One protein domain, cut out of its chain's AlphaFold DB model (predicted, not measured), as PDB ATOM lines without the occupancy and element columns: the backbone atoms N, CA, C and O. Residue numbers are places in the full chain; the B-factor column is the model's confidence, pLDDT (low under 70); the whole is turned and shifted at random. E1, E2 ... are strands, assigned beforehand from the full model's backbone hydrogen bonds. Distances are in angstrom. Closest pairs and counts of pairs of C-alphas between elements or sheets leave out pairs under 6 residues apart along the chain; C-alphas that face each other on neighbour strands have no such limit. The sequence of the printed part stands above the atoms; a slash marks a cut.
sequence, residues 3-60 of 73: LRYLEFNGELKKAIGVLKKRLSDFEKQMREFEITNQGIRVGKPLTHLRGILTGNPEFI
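AT A GLANCE: This is residues 3 to 60 of the 73 residues of an uncharacterized protein of Halanaerobium saccharolyticum (UniProt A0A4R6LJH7). Two strand hairpins, E1 with E2 and E3 with E4, spread apart like the arms of a V and join where the later part of E2 pairs with the first part of E3, making one strongly twisted sheet. The loop of residues 18 to 30 reaches away from the E1 and E2 turn, and this turn and the loop make the two ends of the longest axis; the last residues, 46 to 60, fold back on themselves. The printed part has 58 residues, with no named helix and four named strands, in the order E1, E2, E3, E4 both along the chain and across the sheet, which is antiparallel throughout. The class is all strand, though under half of the residues, 26 of 58, are in named elements. The whole is flat, spanning 38 by 31 by 16 A, and only just compact, close to loose, with a radius of gyration of the C-alphas of 12.2 A.

IN THESE COORDINATES: Find C-alpha 3 at (65.749, -9.290, 110.596); here E1 begins, and it runs through residues 3 to 8 over 15.5 A. After two residues, E2 takes residues 11 to 17 and covers 19.4 A, ending at C-alpha 17 at (70.774, -11.585, 114.466). Pass residues 18 to 30 to reach E3, residues 31 to 36, 15.7 A long. E4, residues 39 to 45, runs 18.8 A and ends at C-alpha 45 at (67.780, -16.325, 122.309).

HOW THE PARTS SIT: The four strands form a meander, each strand the antiparallel neighbour of the one before. Look first at the hairpin of E1 and E2, whose directions differ by 146 degrees: N 6 and O 13 are within hydrogen-bond range at 2.9 A, and N 13 and O 6 at 2.8 A. In the hairpin of E2 and E3, C-alphas 15 and 32 face each other at 4.6 A, and N 16 and O 31 are 2.8 A apart, within hydrogen-bond range. In the hairpin of E3 and E4, at 156 degrees, N 34 and O 41 are within range at 2.9 A. E1 and E4 are the edge strands and stand apart. The closest C-alphas of E2 and E4, those of Ile 16 and Val 42, are 7.8 A apart.

THE WHOLE: The two C-alphas farthest apart are those of Gly 10 and Leu 23, at 38.6 A. The links E1 to E2 and E3 to E4 are tight, and the link E2 to E3, with 13 residues, is long. Beyond E4, look for a short antiparallel pairing of residues 49 to 50 with 58 to 59. The printed part has no cut, its mean pLDDT is 93.5, and no printed residue is under 70.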
ATOM      1  N   LEU A   3      67.061  -9.444 109.978       95.62
ATOM      2  CA  LEU A   3      65.749  -9.290 110.596       95.62
ATOM      3  C   LEU A   3      64.762 -10.129 109.796       95.62
ATOM      4  O   LEU A   3      64.783 -10.078 108.565       95.62
ATOM      5  N   ARG A   4      63.906 -10.893 110.471       93.75
ATOM      6  CA  ARG A   4      62.907 -11.720 109.790       93.75
ATOM      7  C   ARG A   4      61.685 -11.972 110.661       93.75
ATOM      8  O   ARG A   4      61.810 -12.136 111.872       93.75
ATOM      9  N   TYR A   5      60.523 -12.036 110.018       94.06
ATOM     10  CA  TYR A   5      59.310 -12.593 110.603       94.06
ATOM     11  C   TYR A   5      59.333 -14.116 110.513       94.06
ATOM     12  O   TYR A   5      59.712 -14.665 109.478       94.06
ATOM     13  N   LEU A   6      58.911 -14.787 111.574       91.94
ATOM     14  CA  LEU A   6      58.771 -16.235 111.612       91.94
ATOM     15  C   LEU A   6      57.433 -16.597 112.243       91.94
ATOM     16  O   LEU A   6      57.019 -15.968 113.214       91.94
ATOM     17  N   GLU A   7      56.766 -17.591 111.678       91.06
ATOM     18  CA  GLU A   7      55.604 -18.206 112.303       91.06
ATOM     19  C   GLU A   7      56.087 -19.330 113.214       91.06
ATOM     20  O   GLU A   7      56.897 -20.163 112.808       91.06
ATOM     21  N   PHE A   8      55.632 -19.338 114.459       85.06
ATOM     22  CA  PHE A   8      56.006 -20.347 115.433       85.06
ATOM     23  C   PHE A   8      54.861 -20.569 116.412       85.06
ATOM     24  O   PHE A   8      54.400 -19.619 117.035       85.06
ATOM     25  N   ASN A   9      54.402 -21.817 116.550       85.69
ATOM     26  CA  ASN A   9      53.218 -22.168 117.348       85.69
ATOM     27  C   ASN A   9      51.960 -21.356 116.985       85.69
ATOM     28  O   ASN A   9      51.179 -21.002 117.862       85.69
ATOM     29  N   GLY A  10      51.772 -21.031 115.701       88.56
ATOM     30  CA  GLY A  10      50.662 -20.183 115.247       88.56
ATOM     31  C   GLY A  10      50.795 -18.708 115.648       88.56
ATOM     32  O   GLY A  10      49.868 -17.931 115.435       88.56
ATOM     33  N   GLU A  11      51.938 -18.300 116.205       89.81
ATOM     34  CA  GLU A  11      52.243 -16.912 116.535       89.81
ATOM     35  C   GLU A  11      53.267 -16.325 115.564       89.81
ATOM     36  O   GLU A  11      54.290 -16.934 115.243       89.81
ATOM     37  N   LEU A  12      53.024 -15.085 115.139       92.00
ATOM     38  CA  LEU A  12      53.997 -14.324 114.368       92.00
ATOM     39  C   LEU A  12      55.033 -13.700 115.310       92.00
ATOM     40  O   LEU A  12      54.738 -12.767 116.058       92.00
ATOM     41  N   LYS A  13      56.274 -14.169 115.219       92.44
ATOM     42  CA  LYS A  13      57.425 -13.661 115.970       92.44
ATOM     43  C   LYS A  13      58.402 -12.932 115.053       92.44
ATOM     44  O   LYS A  13      58.384 -13.082 113.830       92.44
ATOM     45  N   LYS A  14      59.284 -12.124 115.644       95.00
ATOM     46  CA  LYS A  14      60.341 -11.399 114.927       95.00
ATOM     47  C   LYS A  14      61.703 -11.813 115.469       95.00
ATOM     48  O   LYS A  14      61.924 -11.772 116.675       95.00
ATOM     49  N   ALA A  15      62.620 -12.179 114.580       96.06
ATOM     50  CA  ALA A  15      63.986 -12.552 114.925       96.06
ATOM     51  C   ALA A  15      65.003 -11.520 114.437       96.06
ATOM     52  O   ALA A  15      64.906 -11.027 113.312       96.06
ATOM     53  N   ILE A  16      66.010 -11.252 115.266       96.88
ATOM     54  CA  ILE A  16      67.180 -10.430 114.967       96.88
ATOM     55  C   ILE A  16      68.456 -11.246 115.162       96.88
ATOM     56  O   ILE A  16      68.555 -12.076 116.065       96.88
ATOM     57  N   GLY A  17      69.449 -11.003 114.313       96.50
ATOM     58  CA  GLY A  17      70.774 -11.585 114.466       96.50
ATOM     59  C   GLY A  17      71.832 -10.900 113.615       96.50
ATOM     60  O   GLY A  17      71.560 -10.035 112.769       96.50
ATOM     61  N   VAL A  18      73.079 -11.302 113.828       96.88
ATOM     62  CA  VAL A  18      74.222 -10.854 113.036       96.88
ATOM     63  C   VAL A  18      74.722 -12.042 112.227       96.88
ATOM     64  O   VAL A  18      75.040 -13.078 112.782       96.88
ATOM     65  N   LEU A  19      74.783 -11.900 110.902       95.56
ATOM     66  CA  LEU A  19      75.341 -12.944 110.031       95.56
ATOM     67  C   LEU A  19      76.858 -12.812 109.862       95.56
ATOM     68  O   LEU A  19      77.544 -13.789 109.591       95.56
ATOM     69  N   LYS A  20      77.383 -11.585 109.964       95.12
ATOM     70  CA  LYS A  20      78.801 -11.296 109.748       95.12
ATOM     71  C   LYS A  20      79.220  -9.999 110.429       95.12
ATOM     72  O   LYS A  20      78.548  -8.977 110.281       95.12
ATOM     73  N   LYS A  21      80.391 -10.035 111.069       96.81
ATOM     74  CA  LYS A  21      81.178  -8.881 111.527       96.81
ATOM     75  C   LYS A  21      82.642  -9.121 111.138       96.81
ATOM     76  O   LYS A  21      83.110 -10.247 111.232       96.81
ATOM     77  N   ARG A  22      83.337  -8.105 110.608       95.31
ATOM     78  CA  ARG A  22      84.688  -8.278 110.021       95.31
ATOM     79  C   ARG A  22      85.833  -8.128 111.023       95.31
ATOM     80  O   ARG A  22      86.863  -8.758 110.845       95.31
ATOM     81  N   LEU A  23      85.659  -7.263 112.019       96.44
ATOM     82  CA  LEU A  23      86.755  -6.779 112.870       96.44
ATOM     83  C   LEU A  23      86.680  -7.263 114.324       96.44
ATOM     84  O   LEU A  23      87.559  -6.956 115.115       96.44
ATOM     85  N   SER A  24      85.620  -7.974 114.701       95.31
ATOM     86  CA  SER A  24      85.519  -8.620 116.010       95.31
ATOM     87  C   SER A  24      84.460  -9.713 115.967       95.31
ATOM     88  O   SER A  24      83.716  -9.819 114.987       95.31
ATOM     89  N   ASP A  25      84.347 -10.446 117.069       96.25
ATOM     90  CA  ASP A  25      83.287 -11.428 117.255       96.25
ATOM     91  C   ASP A  25      81.901 -10.771 117.374       96.25
ATOM     92  O   ASP A  25      81.771  -9.553 117.576       96.25
ATOM     93  N   PHE A  26      80.871 -11.592 117.205       95.81
ATOM     94  CA  PHE A  26      79.466 -11.228 117.306       95.81
ATOM     95  C   PHE A  26      78.649 -12.381 117.894       95.81
ATOM     96  O   PHE A  26      79.042 -13.545 117.852       95.81
ATOM     97  N   GLU A  27      77.473 -12.060 118.425       94.62
ATOM     98  CA  GLU A  27      76.577 -13.080 118.957       94.62
ATOM     99  C   GLU A  27      76.051 -14.000 117.845       94.62
ATOM    100  O   GLU A  27      75.395 -13.554 116.905       94.62
ATOM    101  N   LYS A  28      76.325 -15.302 117.975       93.50
ATOM    102  CA  LYS A  28      75.966 -16.331 116.983       93.50
ATOM    103  C   LYS A  28      74.517 -16.817 117.101       93.50
ATOM    104  O   LYS A  28      74.045 -17.537 116.227       93.50
ATOM    105  N   GLN A  29      73.827 -16.453 118.181       95.00
ATOM    106  CA  GLN A  29      72.438 -16.833 118.414       95.00
ATOM    107  C   GLN A  29      71.482 -15.828 117.769       95.00
ATOM    108  O   GLN A  29      71.694 -14.616 117.826       95.00
ATOM    109  N   MET A  30      70.395 -16.339 117.195       95.12
ATOM    110  CA  MET A  30      69.243 -15.518 116.825       95.12
ATOM    111  C   MET A  30      68.456 -15.169 118.088       95.12
ATOM    112  O   MET A  30      68.279 -16.024 118.955       95.12
ATOM    113  N   ARG A  31      67.950 -13.940 118.191       96.31
ATOM    114  CA  ARG A  31      67.122 -13.486 119.318       96.31
ATOM    115  C   ARG A  31      65.755 -13.034 118.846       96.31
ATOM    116  O   ARG A  31      65.628 -12.519 117.739       96.31
ATOM    117  N   GLU A  32      64.750 -13.185 119.698       95.44
ATOM    118  CA  GLU A  32      63.475 -12.499 119.494       95.44
ATOM    119  C   GLU A  32      63.671 -10.988 119.674       95.44
ATOM    120  O   GLU A  32      64.519 -10.553 120.459       95.44
ATOM    121  N   PHE A  33      62.907 -10.173 118.955       96.69
ATOM    122  CA  PHE A  33      62.846  -8.742 119.227       96.69
ATOM    123  C   PHE A  33      61.439  -8.189 119.069       96.69
ATOM    124  O   PHE A  33      60.613  -8.702 118.317       96.69
ATOM    125  N   GLU A  34      61.199  -7.074 119.739       96.06
ATOM    126  CA  GLU A  34      59.949  -6.337 119.664       96.06
ATOM    127  C   GLU A  34      60.211  -4.891 119.266       96.06
ATOM    128  O   GLU A  34      61.253  -4.309 119.579       96.06
ATOM    129  N   ILE A  35      59.236  -4.305 118.577       95.31
ATOM    130  CA  ILE A  35      59.209  -2.873 118.302       95.31
ATOM    131  C   ILE A  35      58.257  -2.275 119.327       95.31
ATOM    132  O   ILE A  35      57.067  -2.579 119.319       95.31
ATOM    133  N   THR A  36      58.805  -1.465 120.218       96.38
ATOM    134  CA  THR A  36      58.076  -0.765 121.276       96.38
ATOM    135  C   THR A  36      57.992   0.724 120.940       96.38
ATOM    136  O   THR A  36      58.690   1.211 120.049       96.38
ATOM    137  N   ASN A  37      57.185   1.476 121.686       97.38
ATOM    138  CA  ASN A  37      57.148   2.941 121.589       97.38
ATOM    139  C   ASN A  37      58.486   3.617 121.963       97.38
ATOM    140  O   ASN A  37      58.699   4.769 121.604       97.38
ATOM    141  N   GLN A  38      59.387   2.907 122.649       96.94
ATOM    142  CA  GLN A  38      60.729   3.370 123.023       96.94
ATOM    143  C   GLN A  38      61.828   2.860 122.073       96.94
ATOM    144  O   GLN A  38      63.011   3.092 122.312       96.94
ATOM    145  N   GLY A  39      61.458   2.160 120.995       96.25
ATOM    146  CA  GLY A  39      62.389   1.582 120.028       96.25
ATOM    147  C   GLY A  39      62.457   0.057 120.091       96.25
ATOM    148  O   GLY A  39      61.486  -0.615 120.445       96.25
ATOM    149  N   ILE A  40      63.599  -0.508 119.687       95.62
ATOM    150  CA  ILE A  40      63.779  -1.960 119.560       95.62
ATOM    151  C   ILE A  40      64.177  -2.564 120.905       95.62
ATOM    152  O   ILE A  40      65.218  -2.224 121.466       95.62
ATOM    153  N   ARG A  41      63.386  -3.531 121.376       97.06
ATOM    154  CA  ARG A  41      63.715  -4.361 122.536       97.06
ATOM    155  C   ARG A  41      64.206  -5.724 122.065       97.06
ATOM    156  O   ARG A  41      63.448  -6.470 121.452       97.06
ATOM    157  N   VAL A  42      65.462  -6.055 122.358       96.62
ATOM    158  CA  VAL A  42      66.045  -7.371 122.055       96.62
ATOM    159  C   VAL A  42      65.785  -8.319 123.224       96.62
ATOM    160  O   VAL A  42      66.128  -8.017 124.365       96.62
ATOM    161  N   GLY A  43      65.154  -9.452 122.934       95.44
ATOM    162  CA  GLY A  43      64.712 -10.437 123.910       95.44
ATOM    163  C   GLY A  43      65.670 -11.616 124.084       95.44
ATOM    164  O   GLY A  43      66.898 -11.505 123.969       95.44
ATOM    165  N   LYS A  44      65.080 -12.772 124.404       94.62
ATOM    166  CA  LYS A  44      65.800 -14.024 124.660       94.62
ATOM    167  C   LYS A  44      66.309 -14.659 123.354       94.62
ATOM    168  O   LYS A  44      65.727 -14.429 122.290       94.62
ATOM    169  N   PRO A  45      67.378 -15.472 123.420       95.38
ATOM    170  CA  PRO A  45      67.780 -16.325 122.309       95.38
ATOM    171  C   PRO A  45      66.666 -17.296 121.898       95.38
ATOM    172  O   PRO A  45      65.984 -17.872 122.746       95.38
ATOM    173  N   LEU A  46      66.513 -17.501 120.593       93.38
ATOM    174  CA  LEU A  46      65.610 -18.486 120.001       93.38
ATOM    175  C   LEU A  46      66.290 -19.862 120.008       93.38
ATOM    176  O   LEU A  46      66.910 -20.275 119.030       93.38
ATOM    177  N   THR A  47      66.222 -20.547 121.147       90.75
ATOM    178  CA  THR A  47      66.767 -21.905 121.333       90.75
ATOM    179  C   THR A  47      65.801 -22.984 120.839       90.75
ATOM    180  O   THR A  47      64.600 -22.737 120.776       90.75
ATOM    181  N   HIS A  48      66.310 -24.191 120.563       89.62
ATOM    182  CA  HIS A  48      65.517 -25.362 120.133       89.62
ATOM    183  C   HIS A  48      64.764 -25.183 118.805       89.62
ATOM    184  O   HIS A  48      63.832 -25.927 118.508       89.62
ATOM    185  N   LEU A  49      65.195 -24.216 117.994       89.56
ATOM    186  CA  LEU A  49      64.643 -23.916 116.682       89.56
ATOM    187  C   LEU A  49      65.701 -24.091 115.596       89.56
ATOM    188  O   LEU A  49      66.816 -23.575 115.702       89.56
ATOM    189  N   ARG A  50      65.332 -24.769 114.509       90.94
ATOM    190  CA  ARG A  50      66.105 -24.849 113.261       90.94
ATOM    191  C   ARG A  50      65.329 -24.187 112.131       90.94
ATOM    192  O   ARG A  50      64.136 -23.985 112.253       90.94
ATOM    193  N   GLY A  51      65.997 -23.830 111.033       92.19
ATOM    194  CA  GLY A  51      65.308 -23.393 109.810       92.19
ATOM    195  C   GLY A  51      64.906 -21.914 109.774       92.19
ATOM    196  O   GLY A  51      64.273 -21.463 108.826       92.19
ATOM    197  N   ILE A  52      65.343 -21.101 110.745       92.75
ATOM    198  CA  ILE A  52      65.062 -19.650 110.771       92.75
ATOM    199  C   ILE A  52      65.573 -18.949 109.495       92.75
ATOM    200  O   ILE A  52      64.908 -18.079 108.928       92.75
ATOM    201  N   LEU A  53      66.756 -19.336 109.008       91.94
ATOM    202  CA  LEU A  53      67.340 -18.739 107.804       91.94
ATOM    203  C   LEU A  53      66.675 -19.236 106.513       91.94
ATOM    204  O   LEU A  53      66.607 -18.484 105.544       91.94
ATOM    205  N   THR A  54      66.140 -20.459 106.501       91.75
ATOM    206  CA  THR A  54      65.419 -21.011 105.343       91.75
ATOM    207  C   THR A  54      63.979 -20.504 105.277       91.75
ATOM    208  O   THR A  54      63.445 -20.339 104.188       91.75
ATOM    209  N   GLY A  55      63.390 -20.135 106.418       87.75
ATOM    210  CA  GLY A  55      62.028 -19.602 106.514       87.75
ATOM    211  C   GLY A  55      60.983 -20.606 106.976       87.75
ATOM    212  O   GLY A  55      59.845 -20.202 107.171       87.75
ATOM    213  N   ASN A  56      61.381 -21.858 107.202       90.00
ATOM    214  CA  ASN A  56      60.531 -22.919 107.735       90.00
ATOM    215  C   ASN A  56      61.087 -23.313 109.111       90.00
ATOM    216  O   ASN A  56      61.948 -24.194 109.181       90.00
ATOM    217  N   PRO A  57      60.733 -22.583 110.184       91.38
ATOM    218  CA  PRO A  57      61.232 -22.879 111.515       91.38
ATOM    219  C   PRO A  57      60.619 -24.175 112.063       91.38
ATOM    220  O   PRO A  57      59.407 -24.356 112.035       91.38
ATOM    221  N   GLU A  58      61.458 -25.053 112.609       89.94
ATOM    222  CA  GLU A  58      61.050 -26.343 113.177       89.94
ATOM    223  C   GLU A  58      61.647 -26.534 114.573       89.94
ATOM    224  O   GLU A  58      62.792 -26.140 114.831       89.94
ATOM    225  N   PHE A  59      60.887 -27.174 115.465       87.12
ATOM    226  CA  PHE A  59      61.412 -27.611 116.753       87.12
ATOM    227  C   PHE A  59      62.395 -28.756 116.587       87.12
ATOM    228  O   PHE A  59      62.129 -29.733 115.889       87.12
ATOM    229  N   ILE A  60      63.494 -28.673 117.324       87.81
ATOM    230  CA  ILE A  60      64.387 -29.809 117.508       87.81
ATOM    231  C   ILE A  60      63.984 -30.489 118.815       87.81
ATOM    232  O   ILE A  60      64.184 -29.926 119.891       87.81
TER     233      ILE A  60